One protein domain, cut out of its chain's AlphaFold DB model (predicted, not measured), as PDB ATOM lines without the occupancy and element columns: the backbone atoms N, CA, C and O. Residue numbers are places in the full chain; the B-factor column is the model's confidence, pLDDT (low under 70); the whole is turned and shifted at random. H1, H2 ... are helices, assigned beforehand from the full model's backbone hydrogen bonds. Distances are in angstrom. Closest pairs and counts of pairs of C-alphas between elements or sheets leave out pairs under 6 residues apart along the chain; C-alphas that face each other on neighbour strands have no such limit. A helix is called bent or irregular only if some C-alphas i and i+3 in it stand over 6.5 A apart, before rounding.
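Overview. This is residues 2 to 68 of the 442 residues of an uncharacterized protein of Candidatus Parcubacteria bacterium (UniProt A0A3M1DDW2). Three helices joined end to end make an open V with an empty middle: H2 is one limb, the bent H3 the other, and H1 turns off at H2's far end. The 67 printed residues, all helix in class, have H1, H2, H3 in order. The whole is extended, radius of gyration of the C-alphas 17.3 A, spans 42 by 40 by 21 A.

Along the chain. H1, residues 2 to 14, begins at C-alpha 2 (39.454, -23.795, 61.363). H2, residues 19 to 37, is 26.3 A long. H3, residues 39 to 68, one helix by its hydrogen bonds, is bent, C-alphas 51 and 54 being 6.9 A apart. Its arms are H3a, residues 39 to 51, and H3b, residues 54 to 68, which is irregular, with C-alphas 55 and 58 6.6 A apart, and ends at C-alpha 68 (15.770, -0.284, 61.820).

Arrangement. H1, with residues 9 to 13 alone, touches H2 only at the corner, closest C-alphas Thr 9 and Ile 19, 6.4 A, only just, with 3 pairs within 8 A; they are about perpendicular, 83 degrees. H2 and H3a likewise only just touch, only at the corner, with 3 pairs, closest C-alphas Met 34 and Leu 42, 6.2 A, a steep tilt of 65 degrees, opposite ways. Every O i to N i+4 pair is within hydrogen-bond range in H1, H2 and H3a; in H3b 9 of 11.

Size, cuts and confidence. The printed part has no cut; both links are tight. Residues 2 to 6 have pLDDT under 70.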
ATOM      1  N   TRP A   2      40.667 -24.039  62.173       36.38
ATOM      2  CA  TRP A   2      39.454 -23.795  61.363       36.38
ATOM      3  C   TRP A   2      38.886 -25.049  60.669       36.38
ATOM      4  O   TRP A   2      37.678 -25.255  60.704       36.38
ATOM      5  N   GLN A   3      39.737 -25.936  60.136       44.47
ATOM      6  CA  GLN A   3      39.297 -27.201  59.514       44.47
ATOM      7  C   GLN A   3      38.667 -28.197  60.511       44.47
ATOM      8  O   GLN A   3      37.777 -28.961  60.150       44.47
ATOM      9  N   SER A   4      39.095 -28.177  61.780       56.94
ATOM     10  CA  SER A   4      38.523 -29.041  62.822       56.94
ATOM     11  C   SER A   4      37.161 -28.539  63.301       56.94
ATOM     12  O   SER A   4      36.279 -29.344  63.584       56.94
ATOM     13  N   VAL A   5      36.964 -27.214  63.351       59.75
ATOM     14  CA  VAL A   5      35.665 -26.607  63.682       59.75
ATOM     15  C   VAL A   5      34.665 -26.829  62.549       59.75
ATOM     16  O   VAL A   5      33.538 -27.214  62.837       59.75
ATOM     17  N   SER A   6      35.078 -26.680  61.282       64.00
ATOM     18  CA  SER A   6      34.199 -26.969  60.146       64.00
ATOM     19  C   SER A   6      33.782 -28.439  60.109       64.00
ATOM     20  O   SER A   6      32.606 -28.723  59.947       64.00
ATOM     21  N   GLY A   7      34.708 -29.378  60.342       75.06
ATOM     22  CA  GLY A   7      34.376 -30.808  60.392       75.06
ATOM     23  C   GLY A   7      33.390 -31.160  61.512       75.06
ATOM     24  O   GLY A   7      32.452 -31.922  61.287       75.06
ATOM     25  N   LEU A   8      33.549 -30.556  62.697       73.81
ATOM     26  CA  LEU A   8      32.610 -30.726  63.808       73.81
ATOM     27  C   LEU A   8      31.231 -30.135  63.480       73.81
ATOM     28  O   LEU A   8      30.220 -30.757  63.795       73.81
ATOM     29  N   THR A   9      31.172 -28.961  62.839       73.19
ATOM     30  CA  THR A   9      29.891 -28.370  62.426       73.19
ATOM     31  C   THR A   9      29.167 -29.254  61.426       73.19
ATOM     32  O   THR A   9      28.002 -29.551  61.657       73.19
ATOM     33  N   THR A  10      29.844 -29.758  60.388       72.19
ATOM     34  CA  THR A  10      29.203 -30.634  59.396       72.19
ATOM     35  C   THR A  10      28.760 -31.953  60.021       72.19
ATOM     36  O   THR A  10      27.693 -32.464  59.694       72.19
ATOM     37  N   TRP A  11      29.554 -32.498  60.949       79.12
ATOM     38  CA  TRP A  11      29.194 -33.707  61.684       79.12
ATOM     39  C   TRP A  11      27.939 -33.491  62.538       79.12
ATOM     40  O   TRP A  11      26.991 -34.259  62.415       79.12
ATOM     41  N   LEU A  12      27.883 -32.421  63.340       78.62
ATOM     42  CA  LEU A  12      26.719 -32.083  64.172       78.62
ATOM     43  C   LEU A  12      25.472 -31.755  63.339       78.62
ATOM     44  O   LEU A  12      24.375 -32.215  63.666       78.62
ATOM     45  N   GLU A  13      25.635 -31.012  62.244       75.25
ATOM     46  CA  GLU A  13      24.560 -30.718  61.291       75.25
ATOM     47  C   GLU A  13      24.018 -31.995  60.643       75.25
ATOM     48  O   GLU A  13      22.806 -32.105  60.462       75.25
ATOM     49  N   GLY A  14      24.869 -32.999  60.410       72.62
ATOM     50  CA  GLY A  14      24.467 -34.331  59.955       72.62
ATOM     51  C   GLY A  14      23.552 -35.077  60.931       72.62
ATOM     52  O   GLY A  14      22.757 -35.899  60.490       72.62
ATOM     53  N   TRP A  15      23.595 -34.757  62.229       77.94
ATOM     54  CA  TRP A  15      22.645 -35.234  63.252       77.94
ATOM     55  C   TRP A  15      21.491 -34.252  63.495       77.94
ATOM     56  O   TRP A  15      20.714 -34.395  64.443       77.94
ATOM     57  N   GLY A  16      21.388 -33.200  62.682       72.88
ATOM     58  CA  GLY A  16      20.376 -32.170  62.835       72.88
ATOM     59  C   GLY A  16      20.570 -31.250  64.043       72.88
ATOM     60  O   GLY A  16      19.644 -30.520  64.407       72.88
ATOM     61  N   LEU A  17      21.745 -31.280  64.673       79.19
ATOM     62  CA  LEU A  17      22.086 -30.469  65.835       79.19
ATOM     63  C   LEU A  17      22.838 -29.220  65.385       79.19
ATOM     64  O   LEU A  17      23.954 -29.297  64.879       79.19
ATOM     65  N   SER A  18      22.259 -28.038  65.603       78.88
ATOM     66  CA  SER A  18      22.979 -26.804  65.291       78.88
ATOM     67  C   SER A  18      23.976 -26.461  66.397       78.88
ATOM     68  O   SER A  18      23.635 -26.439  67.586       78.88
ATOM     69  N   ILE A  19      25.207 -26.122  66.006       80.81
ATOM     70  CA  ILE A  19      26.267 -25.751  66.954       80.81
ATOM     71  C   ILE A  19      25.860 -24.561  67.833       80.81
ATOM     72  O   ILE A  19      26.190 -24.508  69.011       80.81
ATOM     73  N   GLN A  20      25.057 -23.647  67.283       79.31
ATOM     74  CA  GLN A  20      24.515 -22.495  68.001       79.31
ATOM     75  C   GLN A  20      23.587 -22.910  69.149       79.31
ATOM     76  O   GLN A  20      23.618 -22.293  70.209       79.31
ATOM     77  N   ARG A  21      22.779 -23.965  68.972       79.50
ATOM     78  CA  ARG A  21      21.888 -24.467  70.030       79.50
ATOM     79  C   ARG A  21      22.657 -25.182  71.119       79.50
ATOM     80  O   ARG A  21      22.344 -24.991  72.287       79.50
ATOM     81  N   ILE A  22      23.666 -25.961  70.739       84.62
ATOM     82  CA  ILE A  22      24.561 -26.608  71.702       84.62
ATOM     83  C   ILE A  22      25.290 -25.534  72.510       84.62
ATOM     84  O   ILE A  22      25.269 -25.578  73.735       84.62
ATOM     85  N   ALA A  23      25.851 -24.522  71.846       86.38
ATOM     86  CA  ALA A  23      26.501 -23.398  72.511       86.38
ATOM     87  C   ALA A  23      25.542 -22.651  73.450       86.38
ATOM     88  O   ALA A  23      25.921 -22.329  74.572       86.38
ATOM     89  N   PHE A  24      24.293 -22.422  73.036       87.31
ATOM     90  CA  PHE A  24      23.283 -21.781  73.877       87.31
ATOM     91  C   PHE A  24      22.899 -22.636  75.095       87.31
ATOM     92  O   PHE A  24      22.792 -22.112  76.200       87.31
ATOM     93  N   ALA A  25      22.744 -23.950  74.920       87.81
ATOM     94  CA  ALA A  25      22.466 -24.874  76.016       87.81
ATOM     95  C   ALA A  25      23.636 -24.947  77.011       87.81
ATOM     96  O   ALA A  25      23.421 -24.870  78.218       87.81
ATOM     97  N   LEU A  26      24.874 -25.021  76.511       90.69
ATOM     98  CA  LEU A  26      26.089 -24.983  77.329       90.69
ATOM     99  C   LEU A  26      26.235 -23.651  78.066       90.69
ATOM    100  O   LEU A  26      26.581 -23.642  79.242       90.69
ATOM    101  N   PHE A  27      25.928 -22.535  77.404       89.75
ATOM    102  CA  PHE A  27      25.907 -21.219  78.033       89.75
ATOM    103  C   PHE A  27      24.868 -21.159  79.158       89.75
ATOM    104  O   PHE A  27      25.194 -20.744  80.265       89.75
ATOM    105  N   GLY A  28      23.645 -21.641  78.916       88.75
ATOM    106  CA  GLY A  28      22.604 -21.723  79.942       88.75
ATOM    107  C   GLY A  28      23.018 -22.589  81.136       88.75
ATOM    108  O   GLY A  28      22.831 -22.185  82.281       88.75
ATOM    109  N   ALA A  29      23.646 -23.740  80.883       90.12
ATOM    110  CA  ALA A  29      24.185 -24.602  81.933       90.12
ATOM    111  C   ALA A  29      25.312 -23.912  82.721       90.12
ATOM    112  O   ALA A  29      25.320 -23.972  83.947       90.12
ATOM    113  N   ALA A  30      26.222 -23.209  82.043       86.81
ATOM    114  CA  ALA A  30      27.290 -22.448  82.687       86.81
ATOM    115  C   ALA A  30      26.735 -21.326  83.576       86.81
ATOM    116  O   ALA A  30      27.184 -21.165  84.709       86.81
ATOM    117  N   VAL A  31      25.717 -20.598  83.106       86.12
ATOM    118  CA  VAL A  31      25.013 -19.589  83.909       86.12
ATOM    119  C   VAL A  31      24.368 -20.234  85.136       86.12
ATOM    120  O   VAL A  31      24.504 -19.708  86.235       86.12
ATOM    121  N   LEU A  32      23.725 -21.395  84.989       88.19
ATOM    122  CA  LEU A  32      23.100 -22.108  86.107       88.19
ATOM    123  C   LEU A  32      24.135 -22.556  87.150       88.19
ATOM    124  O   LEU A  32      23.921 -22.374  88.347       88.19
ATOM    125  N   VAL A  33      25.290 -23.059  86.709       88.12
ATOM    126  CA  VAL A  33      26.424 -23.379  87.592       88.12
ATOM    127  C   VAL A  33      26.916 -22.127  88.319       88.12
ATOM    128  O   VAL A  33      27.136 -22.177  89.527       88.12
ATOM    129  N   MET A  34      27.038 -20.990  87.628       84.44
ATOM    130  CA  MET A  34      27.443 -19.730  88.259       84.44
ATOM    131  C   MET A  34      26.431 -19.245  89.303       84.44
ATOM    132  O   MET A  34      26.838 -18.783  90.364       84.44
ATOM    133  N   VAL A  35      25.127 -19.398  89.054       88.12
ATOM    134  CA  VAL A  35      24.071 -19.035  90.015       88.12
ATOM    135  C   VAL A  35      24.169 -19.852  91.310       88.12
ATOM    136  O   VAL A  35      23.909 -19.324  92.391       88.12
ATOM    137  N   VAL A  36      24.549 -21.128  91.221       89.44
ATOM    138  CA  VAL A  36      24.620 -22.017  92.392       89.44
ATOM    139  C   VAL A  36      25.964 -21.913  93.114       89.44
ATOM    140  O   VAL A  36      25.991 -21.876  94.340       89.44
ATOM    141  N   PHE A  37      27.073 -21.852  92.373       89.56
ATOM    142  CA  PHE A  37      28.418 -22.043  92.930       89.56
ATOM    143  C   PHE A  37      29.324 -20.807  92.857       89.56
ATOM    144  O   PHE A  37      30.374 -20.799  93.494       89.56
ATOM    145  N   ALA A  38      28.962 -19.769  92.094       88.19
ATOM    146  CA  ALA A  38      29.814 -18.598  91.859       88.19
ATOM    147  C   ALA A  38      29.012 -17.284  91.854       88.19
ATOM    148  O   ALA A  38      29.128 -16.463  90.938       88.19
ATOM    149  N   GLN A  39      28.193 -17.086  92.890       88.31
ATOM    150  CA  GLN A  39      27.292 -15.935  93.016       88.31
ATOM    151  C   GLN A  39      28.042 -14.595  92.969       88.31
ATOM    152  O   GLN A  39      27.609 -13.684  92.262       88.31
ATOM    153  N   ASP A  40      29.209 -14.499  93.612       88.56
ATOM    154  CA  ASP A  40      30.034 -13.282  93.623       88.56
ATOM    155  C   ASP A  40      30.609 -12.941  92.242       88.56
ATOM    156  O   ASP A  40      30.638 -11.775  91.832       88.56
ATOM    157  N   LEU A  41      31.030 -13.958  91.485       86.69
ATOM    158  CA  LEU A  41      31.532 -13.785  90.120       86.69
ATOM    159  C   LEU A  41      30.410 -13.333  89.179       86.69
ATOM    160  O   LEU A  41      30.615 -12.445  88.348       86.69
ATOM    161  N   LEU A  42      29.220 -13.921  89.323       85.94
ATOM    162  CA  LEU A  42      28.039 -13.549  88.552       85.94
ATOM    163  C   LEU A  42      27.612 -12.110  88.868       85.94
ATOM    164  O   LEU A  42      27.408 -11.319  87.947       85.94
ATOM    165  N   ALA A  43      27.560 -11.740  90.150       87.44
ATOM    166  CA  ALA A  43      27.246 -10.382  90.587       87.44
ATOM    167  C   ALA A  43      28.266  -9.361  90.060       87.44
ATOM    168  O   ALA A  43      27.875  -8.327  89.519       87.44
ATOM    169  N   SER A  44      29.561  -9.682  90.127       88.81
ATOM    170  CA  SER A  44      30.634  -8.826  89.602       88.81
ATOM    171  C   SER A  44      30.541  -8.659  88.084       88.81
ATOM    172  O   SER A  44      30.724  -7.558  87.568       88.81
ATOM    173  N   SER A  45      30.196  -9.727  87.361       85.75
ATOM    174  CA  SER A  45      30.024  -9.697  85.904       85.75
ATOM    175  C   SER A  45      28.808  -8.860  85.490       85.75
ATOM    176  O   SER A  45      28.895  -8.058  84.562       85.75
ATOM    177  N   LEU A  46      27.682  -8.993  86.199       87.75
ATOM    178  CA  LEU A  46      26.489  -8.169  85.976       87.75
ATOM    179  C   LEU A  46      26.753  -6.698  86.311       87.75
ATOM    180  O   LEU A  46      26.379  -5.821  85.535       87.75
ATOM    181  N   LEU A  47      27.446  -6.422  87.420       91.00
ATOM    182  CA  LEU A  47      27.853  -5.068  87.786       91.00
ATOM    183  C   LEU A  47      28.761  -4.459  86.711       91.00
ATOM    184  O   LEU A  47      28.529  -3.327  86.296       91.00
ATOM    185  N   ALA A  48      29.735  -5.215  86.197       90.06
ATOM    186  CA  ALA A  48      30.589  -4.775  85.097       90.06
ATOM    187  C   ALA A  48      29.777  -4.442  83.835       90.06
ATOM    188  O   ALA A  48      30.023  -3.412  83.212       90.06
ATOM    189  N   LEU A  49      28.769  -5.248  83.479       88.00
ATOM    190  CA  LEU A  49      27.871  -4.939  82.360       88.00
ATOM    191  C   LEU A  49      27.096  -3.637  82.584       88.00
ATOM    192  O   LEU A  49      27.016  -2.830  81.663       88.00
ATOM    193  N   VAL A  50      26.565  -3.402  83.787       92.38
ATOM    194  CA  VAL A  50      25.845  -2.162  84.126       92.38
ATOM    195  C   VAL A  50      26.776  -0.950  84.081       92.38
ATOM    196  O   VAL A  50      26.406   0.081  83.525       92.38
ATOM    197  N   VAL A  51      27.999  -1.077  84.599       93.62
ATOM    198  CA  VAL A  51      29.015  -0.010  84.579       93.62
ATOM    199  C   VAL A  51      29.493   0.291  83.155       93.62
ATOM    200  O   VAL A  51      29.709   1.451  82.814       93.62
ATOM    201  N   LEU A  52      29.627  -0.728  82.300       92.50
ATOM    202  CA  LEU A  52      30.025  -0.564  80.898       92.50
ATOM    203  C   LEU A  52      28.856  -0.167  79.984       92.50
ATOM    204  O   LEU A  52      29.087   0.312  78.870       92.50
ATOM    205  N   PHE A  53      27.603  -0.337  80.416       92.44
ATOM    206  CA  PHE A  53      26.424  -0.064  79.595       92.44
ATOM    207  C   PHE A  53      26.333   1.392  79.109       92.44
ATOM    208  O   PHE A  53      26.060   1.572  77.927       92.44
ATOM    209  N   PRO A  54      26.621   2.443  79.903       93.06
ATOM    210  CA  PRO A  54      26.669   3.818  79.394       93.06
ATOM    211  C   PRO A  54      27.678   4.034  78.257       93.06
ATOM    212  O   PRO A  54      27.489   4.937  77.446       93.06
ATOM    213  N   LEU A  55      28.727   3.206  78.170       92.19
ATOM    214  CA  LEU A  55      29.732   3.274  77.108       92.19
ATOM    215  C   LEU A  55      29.336   2.443  75.878       92.19
ATOM    216  O   LEU A  55      29.463   2.916  74.752       92.19
ATOM    217  N   ILE A  56      28.869   1.207  76.078       91.62
ATOM    218  CA  ILE A  56      28.607   0.238  74.995       91.62
ATOM    219  C   ILE A  56      27.151   0.299  74.506       91.62
ATOM    220  O   ILE A  56      26.871   0.142  73.315       91.62
ATOM    221  N   GLY A  57      26.216   0.551  75.419       92.06
ATOM    222  CA  GLY A  57      24.776   0.587  75.183       92.06
ATOM    223  C   GLY A  57      24.362   1.623  74.137       92.06
ATOM    224  O   GLY A  57      23.712   1.232  73.167       92.06
ATOM    225  N   PRO A  58      24.752   2.911  74.251       94.94
ATOM    226  CA  PRO A  58      24.373   3.918  73.262       94.94
ATOM    227  C   PRO A  58      24.891   3.618  71.844       94.94
ATOM    228  O   PRO A  58      24.077   3.670  70.923       94.94
ATOM    229  N   PRO A  59      26.163   3.223  71.613       93.88
ATOM    230  CA  PRO A  59      26.612   2.788  70.286       93.88
ATOM    231  C   PRO A  59      25.819   1.603  69.722       93.88
ATOM    232  O   PRO A  59      25.409   1.642  68.561       93.88
ATOM    233  N   LEU A  60      25.549   0.567  70.526       92.69
ATOM    234  CA  LEU A  60      24.742  -0.578  70.088       92.69
ATOM    235  C   LEU A  60      23.300  -0.170  69.762       92.69
ATOM    236  O   LEU A  60      22.751  -0.599  68.745       92.69
ATOM    237  N   ALA A  61      22.701   0.694  70.583       93.94
ATOM    238  CA  ALA A  61      21.369   1.234  70.348       93.94
ATOM    239  C   ALA A  61      21.327   2.072  69.063       93.94
ATOM    240  O   ALA A  61      20.421   1.891  68.254       93.94
ATOM    241  N   LEU A  62      22.329   2.922  68.818       95.25
ATOM    242  CA  LEU A  62      22.449   3.705  67.586       95.25
ATOM    243  C   LEU A  62      22.579   2.807  66.351       95.25
ATOM    244  O   LEU A  62      21.907   3.056  65.350       95.25
ATOM    245  N   LEU A  63      23.374   1.735  66.419       93.19
ATOM    246  CA  LEU A  63      23.463   0.743  65.343       93.19
ATOM    247  C   LEU A  63      22.115   0.049  65.099       93.19
ATOM    248  O   LEU A  63      21.712  -0.123  63.946       93.19
ATOM    249  N   GLY A  64      21.398  -0.312  66.166       93.12
ATOM    250  CA  GLY A  64      20.059  -0.897  66.093       93.12
ATOM    251  C   GLY A  64      19.032   0.047  65.463       93.12
ATOM    252  O   GLY A  64      18.337  -0.340  64.521       93.12
ATOM    253  N   ILE A  65      18.988   1.302  65.917       95.19
ATOM    254  CA  ILE A  65      18.115   2.359  65.386       95.19
ATOM    255  C   ILE A  65      18.442   2.626  63.917       95.19
ATOM    256  O   ILE A  65      17.534   2.689  63.093       95.19
ATOM    257  N   PHE A  66      19.724   2.719  63.557       93.00
ATOM    258  CA  PHE A  66      20.146   2.909  62.172       93.00
ATOM    259  C   PHE A  66      19.726   1.730  61.285       93.00
ATOM    260  O   PHE A  66      19.157   1.925  60.211       93.00
ATOM    261  N   ARG A  67      19.932   0.487  61.742       90.81
ATOM    262  CA  ARG A  67      19.501  -0.727  61.030       90.81
ATOM    263  C   ARG A  67      17.984  -0.742  60.824       90.81
ATOM    264  O   ARG A  67      17.526  -1.074  59.726       90.81
ATOM    265  N   TRP A  68      17.226  -0.390  61.860       92.88
ATOM    266  CA  TRP A  68      15.770  -0.284  61.820       92.88
ATOM    267  C   TRP A  68      15.313   0.802  60.843       92.88
ATOM    268  O   TRP A  68      14.511   0.510  59.958       92.88
TER     269      TRP A  68